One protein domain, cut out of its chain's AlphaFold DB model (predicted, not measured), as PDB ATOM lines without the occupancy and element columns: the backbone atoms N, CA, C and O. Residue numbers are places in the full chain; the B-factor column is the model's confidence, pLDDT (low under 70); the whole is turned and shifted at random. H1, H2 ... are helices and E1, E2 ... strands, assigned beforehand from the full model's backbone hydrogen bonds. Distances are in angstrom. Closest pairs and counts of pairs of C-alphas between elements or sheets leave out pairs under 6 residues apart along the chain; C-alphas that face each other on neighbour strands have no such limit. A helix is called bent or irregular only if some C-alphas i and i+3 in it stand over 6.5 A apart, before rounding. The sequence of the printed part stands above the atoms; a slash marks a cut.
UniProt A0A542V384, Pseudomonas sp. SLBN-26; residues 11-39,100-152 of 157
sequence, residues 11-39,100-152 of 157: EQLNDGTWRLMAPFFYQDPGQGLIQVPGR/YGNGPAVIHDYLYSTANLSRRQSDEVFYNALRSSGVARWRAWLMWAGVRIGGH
ATOM      1  N   GLU A  11     202.667 111.930 185.688       90.12
ATOM      2  CA  GLU A  11     201.643 112.016 186.723       90.12
ATOM      3  C   GLU A  11     200.436 112.774 186.163       90.12
ATOM      4  O   GLU A  11     200.593 113.779 185.465       90.12
ATOM      5  N   GLN A  12     199.229 112.277 186.429       86.94
ATOM      6  CA  GLN A  12     198.003 112.938 185.994       86.94
ATOM      7  C   GLN A  12     197.641 114.063 186.967       86.94
ATOM      8  O   GLN A  12     197.543 113.835 188.170       86.94
ATOM      9  N   LEU A  13     197.410 115.263 186.442       86.62
ATOM     10  CA  LEU A  13     196.943 116.417 187.203       86.62
ATOM     11  C   LEU A  13     195.402 116.453 187.257       86.62
ATOM     12  O   LEU A  13     194.711 115.867 186.419       86.62
ATOM     13  N   ASN A  14     194.852 117.173 188.242       80.56
ATOM     14  CA  ASN A  14     193.401 117.271 188.488       80.56
ATOM     15  C   ASN A  14     192.609 117.900 187.325       80.56
ATOM     16  O   ASN A  14     191.399 117.714 187.227       80.56
ATOM     17  N   ASP A  15     193.277 118.643 186.446       78.19
ATOM     18  CA  ASP A  15     192.708 119.312 185.272       78.19
ATOM     19  C   ASP A  15     192.687 118.423 184.008       78.19
ATOM     20  O   ASP A  15     192.238 118.850 182.942       78.19
ATOM     21  N   GLY A  16     193.151 117.172 184.107       74.94
ATOM     22  CA  GLY A  16     193.230 116.245 182.978       74.94
ATOM     23  C   GLY A  16     194.424 116.486 182.047       74.94
ATOM     24  O   GLY A  16     194.443 115.932 180.936       74.94
ATOM     25  N   THR A  17     195.395 117.291 182.486       82.94
ATOM     26  CA  THR A  17     196.742 117.365 181.911       82.94
ATOM     27  C   THR A  17     197.674 116.366 182.600       82.94
ATOM     28  O   THR A  17     197.336 115.755 183.617       82.94
ATOM     29  N   TRP A  18     198.837 116.134 182.002       86.19
ATOM     30  CA  TRP A  18     199.832 115.188 182.488       86.19
ATOM     31  C   TRP A  18     201.162 115.899 182.651       86.19
ATOM     32  O   TRP A  18     201.633 116.549 181.721       86.19
ATOM     33  N   ARG A  19     201.794 115.729 183.807       90.25
ATOM     34  CA  ARG A  19     203.094 116.317 184.112       90.25
ATOM     35  C   ARG A  19     204.190 115.271 184.020       90.25
ATOM     36  O   ARG A  19     204.061 114.183 184.580       90.25
ATOM     37  N   LEU A  20     205.298 115.596 183.359       91.44
ATOM     38  CA  LEU A  20     206.482 114.738 183.370       91.44
ATOM     39  C   LEU A  20     207.158 114.738 184.743       91.44
ATOM     40  O   LEU A  20     207.526 115.789 185.263       91.44
ATOM     41  N   MET A  21     207.401 113.551 185.294       90.31
ATOM     42  CA  MET A  21     208.093 113.390 186.581       90.31
ATOM     43  C   MET A  21     209.615 113.395 186.432       90.31
ATOM     44  O   MET A  21     210.338 113.831 187.325       90.31
ATOM     45  N   ALA A  22     210.103 112.940 185.278       90.25
ATOM     46  CA  ALA A  22     211.516 112.871 184.941       90.25
ATOM     47  C   ALA A  22     211.760 113.460 183.542       90.25
ATOM     48  O   ALA A  22     210.843 113.455 182.715       90.25
ATOM     49  N   PRO A  23     212.980 113.945 183.249       90.62
ATOM     50  CA  PRO A  23     213.330 114.377 181.903       90.62
ATOM     51  C   PRO A  23     213.169 113.232 180.899       90.62
ATOM     52  O   PRO A  23     213.586 112.098 181.155       90.62
ATOM     53  N   PHE A  24     212.580 113.536 179.746       92.25
ATOM     54  CA  PHE A  24     212.334 112.568 178.684       92.25
ATOM     55  C   PHE A  24     213.259 112.832 177.502       92.25
ATOM     56  O   PHE A  24     213.493 113.976 177.122       92.25
ATOM     57  N   PHE A  25     213.803 111.765 176.925       91.50
ATOM     58  CA  PHE A  25     214.843 111.856 175.906       91.50
ATOM     59  C   PHE A  25     214.443 111.083 174.662       91.50
ATOM     60  O   PHE A  25     213.935 109.961 174.747       91.50
ATOM     61  N   TYR A  26     214.745 111.661 173.507       92.50
ATOM     62  CA  TYR A  26     214.573 111.015 172.219       92.50
ATOM     63  C   TYR A  26     215.734 111.332 171.292       92.50
ATOM     64  O   TYR A  26     216.162 112.476 171.183       92.50
ATOM     65  N   GLN A  27     216.244 110.303 170.620       92.50
ATOM     66  CA  GLN A  27     217.314 110.450 169.643       92.50
ATOM     67  C   GLN A  27     216.733 110.463 168.227       92.50
ATOM     68  O   GLN A  27     216.402 109.412 167.665       92.50
ATOM     69  N   ASP A  28     216.613 111.663 167.664       91.19
ATOM     70  CA  ASP A  28     216.153 111.878 166.301       91.19
ATOM     71  C   ASP A  28     217.296 111.686 165.282       91.19
ATOM     72  O   ASP A  28     218.423 112.118 165.536       91.19
ATOM     73  N   PRO A  29     217.043 111.069 164.111       87.25
ATOM     74  CA  PRO A  29     218.057 110.915 163.067       87.25
ATOM     75  C   PRO A  29     218.553 112.225 162.451       87.25
ATOM     76  O   PRO A  29     219.676 112.251 161.960       87.25
ATOM     77  N   GLY A  30     217.717 113.267 162.412       86.75
ATOM     78  CA  GLY A  30     218.034 114.538 161.761       86.75
ATOM     79  C   GLY A  30     218.429 115.637 162.743       86.75
ATOM     80  O   GLY A  30     219.365 116.381 162.475       86.75
ATOM     81  N   GLN A  31     217.734 115.733 163.879       87.94
ATOM     82  CA  GLN A  31     217.916 116.808 164.868       87.94
ATOM     83  C   GLN A  31     218.799 116.412 166.065       87.94
ATOM     84  O   GLN A  31     219.136 117.255 166.891       87.94
ATOM     85  N   GLY A  32     219.200 115.141 166.175       89.88
ATOM     86  CA  GLY A  32     220.031 114.656 167.277       89.88
ATOM     87  C   GLY A  32     219.240 114.385 168.560       89.88
ATOM     88  O   GLY A  32     218.106 113.906 168.520       89.88
ATOM     89  N   LEU A  33     219.865 114.607 169.719       90.88
ATOM     90  CA  LEU A  33     219.242 114.337 171.017       90.88
ATOM     91  C   LEU A  33     218.276 115.464 171.394       90.88
ATOM     92  O   LEU A  33     218.689 116.596 171.622       90.88
ATOM     93  N   ILE A  34     217.001 115.119 171.529       91.25
ATOM     94  CA  ILE A  34     215.944 116.011 171.993       91.25
ATOM     95  C   ILE A  34     215.634 115.662 173.444       91.25
ATOM     96  O   ILE A  34     215.322 114.512 173.767       91.25
ATOM     97  N   GLN A  35     215.731 116.666 174.310       92.25
ATOM     98  CA  GLN A  35     215.455 116.554 175.735       92.25
ATOM     99  C   GLN A  35     214.231 117.394 176.085       92.25
ATOM    100  O   GLN A  35     214.215 118.602 175.866       92.25
ATOM    101  N   VAL A  36     213.232 116.748 176.674       91.25
ATOM    102  CA  VAL A  36     212.089 117.411 177.301       91.25
ATOM    103  C   VAL A  36     212.369 117.475 178.804       91.25
ATOM    104  O   VAL A  36     212.629 116.429 179.412       91.25
ATOM    105  N   PRO A  37     212.371 118.669 179.422       91.00
ATOM    106  CA  PRO A  37     212.640 118.802 180.845       91.00
ATOM    107  C   PRO A  37     211.551 118.117 181.679       91.00
ATOM    108  O   PRO A  37     210.391 118.016 181.277       91.00
ATOM    109  N   GLY A  38     211.929 117.660 182.875       88.88
ATOM    110  CA  GLY A  38     210.943 117.257 183.876       88.88
ATOM    111  C   GLY A  38     210.047 118.442 184.251       88.88
ATOM    112  O   GLY A  38     210.457 119.596 184.130       88.88
ATOM    113  N   ARG A  39     208.837 118.149 184.735       89.06
ATOM    114  CA  ARG A  39     207.763 119.104 185.062       89.06
ATOM    115  C   ARG A  39     207.120 119.811 183.866       89.06
ATOM    116  O   ARG A  39     206.364 120.751 184.075       89.06
ATOM    117  N   TYR A 100     197.900 105.573 170.775       85.56
ATOM    118  CA  TYR A 100     199.231 105.398 170.199       85.56
ATOM    119  C   TYR A 100     200.079 106.662 170.349       85.56
ATOM    120  O   TYR A 100     199.593 107.779 170.197       85.56
ATOM    121  N   GLY A 101     201.385 106.480 170.562       84.88
ATOM    122  CA  GLY A 101     202.356 107.564 170.407       84.88
ATOM    123  C   GLY A 101     202.436 108.568 171.560       84.88
ATOM    124  O   GLY A 101     202.831 109.698 171.305       84.88
ATOM    125  N   ASN A 102     202.147 108.174 172.809       88.25
ATOM    126  CA  ASN A 102     202.258 109.068 173.978       88.25
ATOM    127  C   ASN A 102     203.650 109.723 174.088       88.25
ATOM    128  O   ASN A 102     203.752 110.940 174.138       88.25
ATOM    129  N   GLY A 103     204.738 108.943 174.041       89.38
ATOM    130  CA  GLY A 103     206.105 109.495 174.057       89.38
ATOM    131  C   GLY A 103     206.374 110.497 172.918       89.38
ATOM    132  O   GLY A 103     206.781 111.624 173.192       89.38
ATOM    133  N   PRO A 104     206.114 110.131 171.648       91.81
ATOM    134  CA  PRO A 104     206.172 111.060 170.518       91.81
ATOM    135  C   PRO A 104     205.344 112.340 170.694       91.81
ATOM    136  O   PRO A 104     205.819 113.409 170.323       91.81
ATOM    137  N   ALA A 105     204.137 112.248 171.259       90.19
ATOM    138  CA  ALA A 105     203.264 113.400 171.483       90.19
ATOM    139  C   ALA A 105     203.876 114.400 172.473       90.19
ATOM    140  O   ALA A 105     203.869 115.590 172.193       90.19
ATOM    141  N   VAL A 106     204.504 113.925 173.556       90.50
ATOM    142  CA  VAL A 106     205.220 114.800 174.503       90.50
ATOM    143  C   VAL A 106     206.314 115.610 173.811       90.50
ATOM    144  O   VAL A 106     206.455 116.808 174.041       90.50
ATOM    145  N   ILE A 107     207.105 114.950 172.962       91.62
ATOM    146  CA  ILE A 107     208.192 115.607 172.225       91.62
ATOM    147  C   ILE A 107     207.622 116.647 171.264       91.62
ATOM    148  O   ILE A 107     208.162 117.744 171.163       91.62
ATOM    149  N   HIS A 108     206.534 116.311 170.568       91.44
ATOM    150  CA  HIS A 108     205.861 117.226 169.651       91.44
ATOM    151  C   HIS A 108     205.324 118.460 170.375       91.44
ATOM    152  O   HIS A 108     205.651 119.564 169.951       91.44
ATOM    153  N   ASP A 109     204.612 118.276 171.489       89.75
ATOM    154  CA  ASP A 109     204.068 119.366 172.305       89.75
ATOM    155  C   ASP A 109     205.180 120.308 172.789       89.75
ATOM    156  O   ASP A 109     205.066 121.522 172.641       89.75
ATOM    157  N   TYR A 110     206.293 119.759 173.292       90.81
ATOM    158  CA  TYR A 110     207.440 120.551 173.747       90.81
ATOM    159  C   TYR A 110     208.107 121.343 172.612       90.81
ATOM    160  O   TYR A 110     208.451 122.517 172.763       90.81
ATOM    161  N   LEU A 111     208.301 120.721 171.447       91.06
ATOM    162  CA  LEU A 111     208.884 121.401 170.286       91.06
ATOM    163  C   LEU A 111     207.947 122.465 169.711       91.06
ATOM    164  O   LEU A 111     208.411 123.475 169.185       91.06
ATOM    165  N   TYR A 112     206.638 122.243 169.807       89.50
ATOM    166  CA  TYR A 112     205.627 123.214 169.412       89.50
ATOM    167  C   TYR A 112     205.568 124.408 170.361       89.50
ATOM    168  O   TYR A 112     205.472 125.532 169.874       89.50
ATOM    169  N   SER A 113     205.661 124.172 171.674       88.06
ATOM    170  CA  SER A 113     205.596 125.223 172.695       88.06
ATOM    171  C   SER A 113     206.876 126.040 172.797       88.06
ATOM    172  O   SER A 113     206.846 127.181 173.217       88.06
ATOM    173  N   THR A 114     208.033 125.456 172.487       88.06
ATOM    174  CA  THR A 114     209.305 126.198 172.522       88.06
ATOM    175  C   THR A 114     209.601 126.910 171.211       88.06
ATOM    176  O   THR A 114     210.420 127.822 171.193       88.06
ATOM    177  N   ALA A 115     208.982 126.471 170.107       88.56
ATOM    178  CA  ALA A 115     209.238 126.959 168.752       88.56
ATOM    179  C   ALA A 115     210.735 126.984 168.356       88.56
ATOM    180  O   ALA A 115     211.128 127.695 167.432       88.56
ATOM    181  N   ASN A 116     211.572 126.172 169.021       87.62
ATOM    182  CA  ASN A 116     213.009 126.048 168.739       87.62
ATOM    183  C   ASN A 116     213.282 125.399 167.375       87.62
ATOM    184  O   ASN A 116     214.329 125.617 166.769       87.62
ATOM    185  N   LEU A 117     212.338 124.585 166.902       89.06
ATOM    186  CA  LEU A 117     212.335 124.008 165.567       89.06
ATOM    187  C   LEU A 117     211.159 124.567 164.784       89.06
ATOM    188  O   LEU A 117     210.078 124.788 165.333       89.06
ATOM    189  N   SER A 118     211.347 124.731 163.473       90.94
ATOM    190  CA  SER A 118     210.229 125.086 162.607       90.94
ATOM    191  C   SER A 118     209.144 124.021 162.705       90.94
ATOM    192  O   SER A 118     209.428 122.830 162.825       90.94
ATOM    193  N   ARG A 119     207.888 124.433 162.538       88.81
ATOM    194  CA  ARG A 119     206.741 123.520 162.520       88.81
ATOM    195  C   ARG A 119     206.984 122.257 161.681       88.81
ATOM    196  O   ARG A 119     206.694 121.154 162.123       88.81
ATOM    197  N   ARG A 120     207.563 122.407 160.483       89.88
ATOM    198  CA  ARG A 120     207.869 121.275 159.592       89.88
ATOM    199  C   ARG A 120     208.891 120.314 160.205       89.88
ATOM    200  O   ARG A 120     208.708 119.108 160.077       89.88
ATOM    201  N   GLN A 121     209.934 120.836 160.846       92.38
ATOM    202  CA  GLN A 121     210.936 120.023 161.539       92.38
ATOM    203  C   GLN A 121     210.324 119.328 162.759       92.38
ATOM    204  O   GLN A 121     210.548 118.137 162.945       92.38
ATOM    205  N   SER A 122     209.489 120.020 163.537       92.38
ATOM    206  CA  SER A 122     208.766 119.424 164.668       92.38
ATOM    207  C   SER A 122     207.836 118.288 164.222       92.38
ATOM    208  O   SER A 122     207.819 117.221 164.835       92.38
ATOM    209  N   ASP A 123     207.114 118.470 163.112       92.88
ATOM    210  CA  ASP A 123     206.257 117.435 162.519       92.88
ATOM    211  C   ASP A 123     207.078 116.226 162.024       92.88
ATOM    212  O   ASP A 123     206.657 115.076 162.160       92.88
ATOM    213  N   GLU A 124     208.262 116.461 161.452       93.81
ATOM    214  CA  GLU A 124     209.174 115.403 161.000       93.81
ATOM    215  C   GLU A 124     209.747 114.597 162.172       93.81
ATOM    216  O   GLU A 124     209.700 113.364 162.154       93.81
ATOM    217  N   VAL A 125     210.203 115.281 163.226       94.19
ATOM    218  CA  VAL A 125     210.639 114.654 164.481       94.19
ATOM    219  C   VAL A 125     209.518 113.796 165.063       94.19
ATOM    220  O   VAL A 125     209.757 112.652 165.453       94.19
ATOM    221  N   PHE A 126     208.284 114.303 165.077       94.12
ATOM    222  CA  PHE A 126     207.124 113.554 165.552       94.12
ATOM    223  C   PHE A 126     206.896 112.269 164.749       94.12
ATOM    224  O   PHE A 126     206.738 111.190 165.328       94.12
ATOM    225  N   TYR A 127     206.953 112.343 163.417       94.50
ATOM    226  CA  TYR A 127     206.847 111.160 162.564       94.50
ATOM    227  C   TYR A 127     207.975 110.155 162.837       94.50
ATOM    228  O   TYR A 127     207.717 108.959 163.012       94.50
ATOM    229  N   ASN A 128     209.221 110.618 162.946       94.25
ATOM    230  CA  ASN A 128     210.365 109.766 163.262       94.25
ATOM    231  C   ASN A 128     210.213 109.098 164.636       94.25
ATOM    232  O   ASN A 128     210.488 107.900 164.776       94.25
ATOM    233  N   ALA A 129     209.716 109.832 165.630       93.50
ATOM    234  CA  ALA A 129     209.465 109.343 166.978       93.50
ATOM    235  C   ALA A 129     208.372 108.264 166.990       93.50
ATOM    236  O   ALA A 129     208.555 107.206 167.603       93.50
ATOM    237  N   LEU A 130     207.274 108.458 166.248       93.69
ATOM    238  CA  LEU A 130     206.217 107.452 166.061       93.69
ATOM    239  C   LEU A 130     206.768 106.165 165.436       93.69
ATOM    240  O   LEU A 130     206.526 105.057 165.920       93.69
ATOM    241  N   ARG A 131     207.572 106.297 164.379       93.75
ATOM    242  CA  ARG A 131     208.202 105.150 163.710       93.75
ATOM    243  C   ARG A 131     209.167 104.406 164.628       93.75
ATOM    244  O   ARG A 131     209.217 103.179 164.595       93.75
ATOM    245  N   SER A 132     209.888 105.143 165.466       91.88
ATOM    246  CA  SER A 132     210.863 104.603 166.417       91.88
ATOM    247  C   SER A 132     210.216 103.928 167.632       91.88
ATOM    248  O   SER A 132     210.837 103.067 168.248       91.88
ATOM    249  N   SER A 133     208.973 104.286 167.960       89.06
ATOM    250  CA  SER A 133     208.175 103.690 169.043       89.06
ATOM    251  C   SER A 133     207.346 102.477 168.590       89.06
ATOM    252  O   SER A 133     206.561 101.941 169.365       89.06
ATOM    253  N   GLY A 134     207.533 102.011 167.349       89.56
ATOM    254  CA  GLY A 134     206.879 100.808 166.824       89.56
ATOM    255  C   GLY A 134     205.488 101.041 166.227       89.56
ATOM    256  O   GLY A 134     204.839 100.087 165.802       89.56
ATOM    257  N   VAL A 135     205.027 102.293 166.125       91.06
ATOM    258  CA  VAL A 135     203.747 102.620 165.480       91.06
ATOM    259  C   VAL A 135     203.818 102.281 163.990       91.06
ATOM    260  O   VAL A 135     204.753 102.693 163.302       91.06
ATOM    261  N   ALA A 136     202.831 101.545 163.467       93.06
ATOM    262  CA  ALA A 136     202.762 101.148 162.057       93.06
ATOM    263  C   ALA A 136     202.870 102.351 161.096       93.06
ATOM    264  O   ALA A 136     202.381 103.437 161.396       93.06
ATOM    265  N   ARG A 137     203.493 102.155 159.920       93.38
ATOM    266  CA  ARG A 137     203.793 103.238 158.953       93.38
ATOM    267  C   ARG A 137     202.556 104.047 158.577       93.38
ATOM    268  O   ARG A 137     202.594 105.269 158.628       93.38
ATOM    269  N   TRP A 138     201.473 103.355 158.232       93.75
ATOM    270  CA  TRP A 138     200.218 103.980 157.817       93.75
ATOM    271  C   TRP A 138     199.602 104.819 158.946       93.75
ATOM    272  O   TRP A 138     199.147 105.931 158.709       93.75
ATOM    273  N   ARG A 139     199.667 104.337 160.194       93.12
ATOM    274  CA  ARG A 139     199.142 105.048 161.366       93.12
ATOM    275  C   ARG A 139     199.982 106.277 161.693       93.12
ATOM    276  O   ARG A 139     199.431 107.351 161.903       93.12
ATOM    277  N   ALA A 140     201.306 106.137 161.667       93.31
ATOM    278  CA  ALA A 140     202.214 107.264 161.857       93.31
ATOM    279  C   ALA A 140     202.005 108.345 160.785       93.31
ATOM    280  O   ALA A 140     202.030 109.533 161.095       93.31
ATOM    281  N   TRP A 141     201.740 107.936 159.540       93.69
ATOM    282  CA  TRP A 141     201.412 108.853 158.453       93.69
ATOM    283  C   TRP A 141     200.090 109.595 158.691       93.69
ATOM    284  O   TRP A 141     200.058 110.806 158.511       93.69
ATOM    285  N   LEU A 142     199.034 108.916 159.163       91.75
ATOM    286  CA  LEU A 142     197.766 109.574 159.523       91.75
ATOM    287  C   LEU A 142     197.958 110.624 160.623       91.75
ATOM    288  O   LEU A 142     197.451 111.739 160.513       91.75
ATOM    289  N   MET A 143     198.721 110.288 161.665       91.19
ATOM    290  CA  MET A 143     199.013 111.209 162.768       91.19
ATOM    291  C   MET A 143     199.835 112.416 162.293       91.19
ATOM    292  O   MET A 143     199.518 113.553 162.641       91.19
ATOM    293  N   TRP A 144     200.842 112.186 161.445       92.12
ATOM    294  CA  TRP A 144     201.630 113.248 160.814       92.12
ATOM    295  C   TRP A 144     200.774 114.148 159.909       92.12
ATOM    296  O   TRP A 144     200.828 115.370 160.015       92.12
ATOM    297  N   ALA A 145     199.925 113.571 159.059       90.94
ATOM    298  CA  ALA A 145     199.023 114.335 158.200       90.94
ATOM    299  C   ALA A 145     198.060 115.205 159.029       90.94
ATOM    300  O   ALA A 145     197.840 116.370 158.700       90.94
ATOM    301  N   GLY A 146     197.558 114.676 160.151       87.62
ATOM    302  CA  GLY A 146     196.714 115.415 161.088       87.62
ATOM    303  C   GLY A 146     197.370 116.697 161.610       87.62
ATOM    304  O   GLY A 146     196.776 117.771 161.514       87.62
ATOM    305  N   VAL A 147     198.619 116.630 162.088       86.62
ATOM    306  CA  VAL A 147     199.342 117.822 162.589       86.62
ATOM    307  C   VAL A 147     199.716 118.806 161.468       86.62
ATOM    308  O   VAL A 147     199.720 120.026 161.674       86.62
ATOM    309  N   ARG A 148     199.919 118.316 160.237       86.81
ATOM    310  CA  ARG A 148     200.137 119.156 159.043       86.81
ATOM    311  C   ARG A 148     198.898 119.938 158.618       86.81
ATOM    312  O   ARG A 148     199.040 121.061 158.132       86.81
ATOM    313  N   ILE A 149     197.708 119.392 158.826       84.19
ATOM    314  CA  ILE A 149     196.453 120.067 158.484       84.19
ATOM    315  C   ILE A 149     196.007 120.983 159.633       84.19
ATOM    316  O   ILE A 149     195.710 122.150 159.404       84.19
ATOM    317  N   GLY A 150     196.010 120.487 160.876       75.25
ATOM    318  CA  GLY A 150     195.389 121.176 162.016       75.25
ATOM    319  C   GLY A 150     196.329 121.940 162.952       75.25
ATOM    320  O   GLY A 150     195.874 122.793 163.706       75.25
ATOM    321  N   GLY A 151     197.639 121.677 162.931       66.00
ATOM    322  CA  GLY A 151     198.569 122.186 163.951       66.00
ATOM    323  C   GLY A 151     198.904 123.679 163.866       66.00
ATOM    324  O   GLY A 151     199.723 124.158 164.641       66.00
ATOM    325  N   HIS A 152     198.334 124.429 162.925       66.38
ATOM    326  CA  HIS A 152     198.776 125.798 162.663       66.38
ATOM    327  C   HIS A 152     198.402 126.794 163.776       66.38
ATOM    328  O   HIS A 152     199.076 127.804 163.931       66.38
TER     329      HIS A 152
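Overview. This is residues 11 to 39 and 100 to 152 of the 157 residues of a protein of Pseudomonas sp. SLBN-26 (UniProt A0A542V384). Three helices, H1, H2 and H3, stand side by side as a small bundle, and the antiparallel strand hairpin E2 and E3 packs on H1 and H2. E1 lies at one end, paired with residues 11 to 12. The printed part has 82 residues, mixed helices and strands in the order E1, E2, E3, H1, H2, H3; it is compact, radius of gyration of the C-alphas 12.5 A, spanning 33 by 27 by 25 A.

Arrangement. E1, residues 18 to 20, pairs with no named strand. E2, residues 24 to 28, and E3, residues 32 to 36, form a hairpin; N 26 and O 34, 2.9 A, are within hydrogen-bond range. H1, residues 102 to 114, and H2, residues 119 to 132, touch as a helical hairpin, closest C-alphas Pro 104 and Ala 129, 5.1 A, a shallow tilt of 17 degrees, opposite ways. H2 and H3, residues 137 to 152, touch as another, closest C-alphas Leu 130 and Ala 140, 5.8 A, at 22 degrees. H1 and H3 are apart. Every O i to N i+4 pair is within range in H1 and H2, 11 of 12 in H3.

Along the chain. E1 begins at C-alpha 18 (199.832, 115.188, 182.488). H1 measures 18.6 A, H2 19.7 A and H3 23.4 A, ending at C-alpha 152 (198.776, 125.798, 162.663). H3 is irregular: C-alphas 149 and 152 are 7.5 A apart.

Size, cuts and confidence. Residues 40 to 99 are not printed; C-alphas 39 and 100 are 21.9 A apart. No link printed whole is long. Residues 151 to 152 have pLDDT under 70.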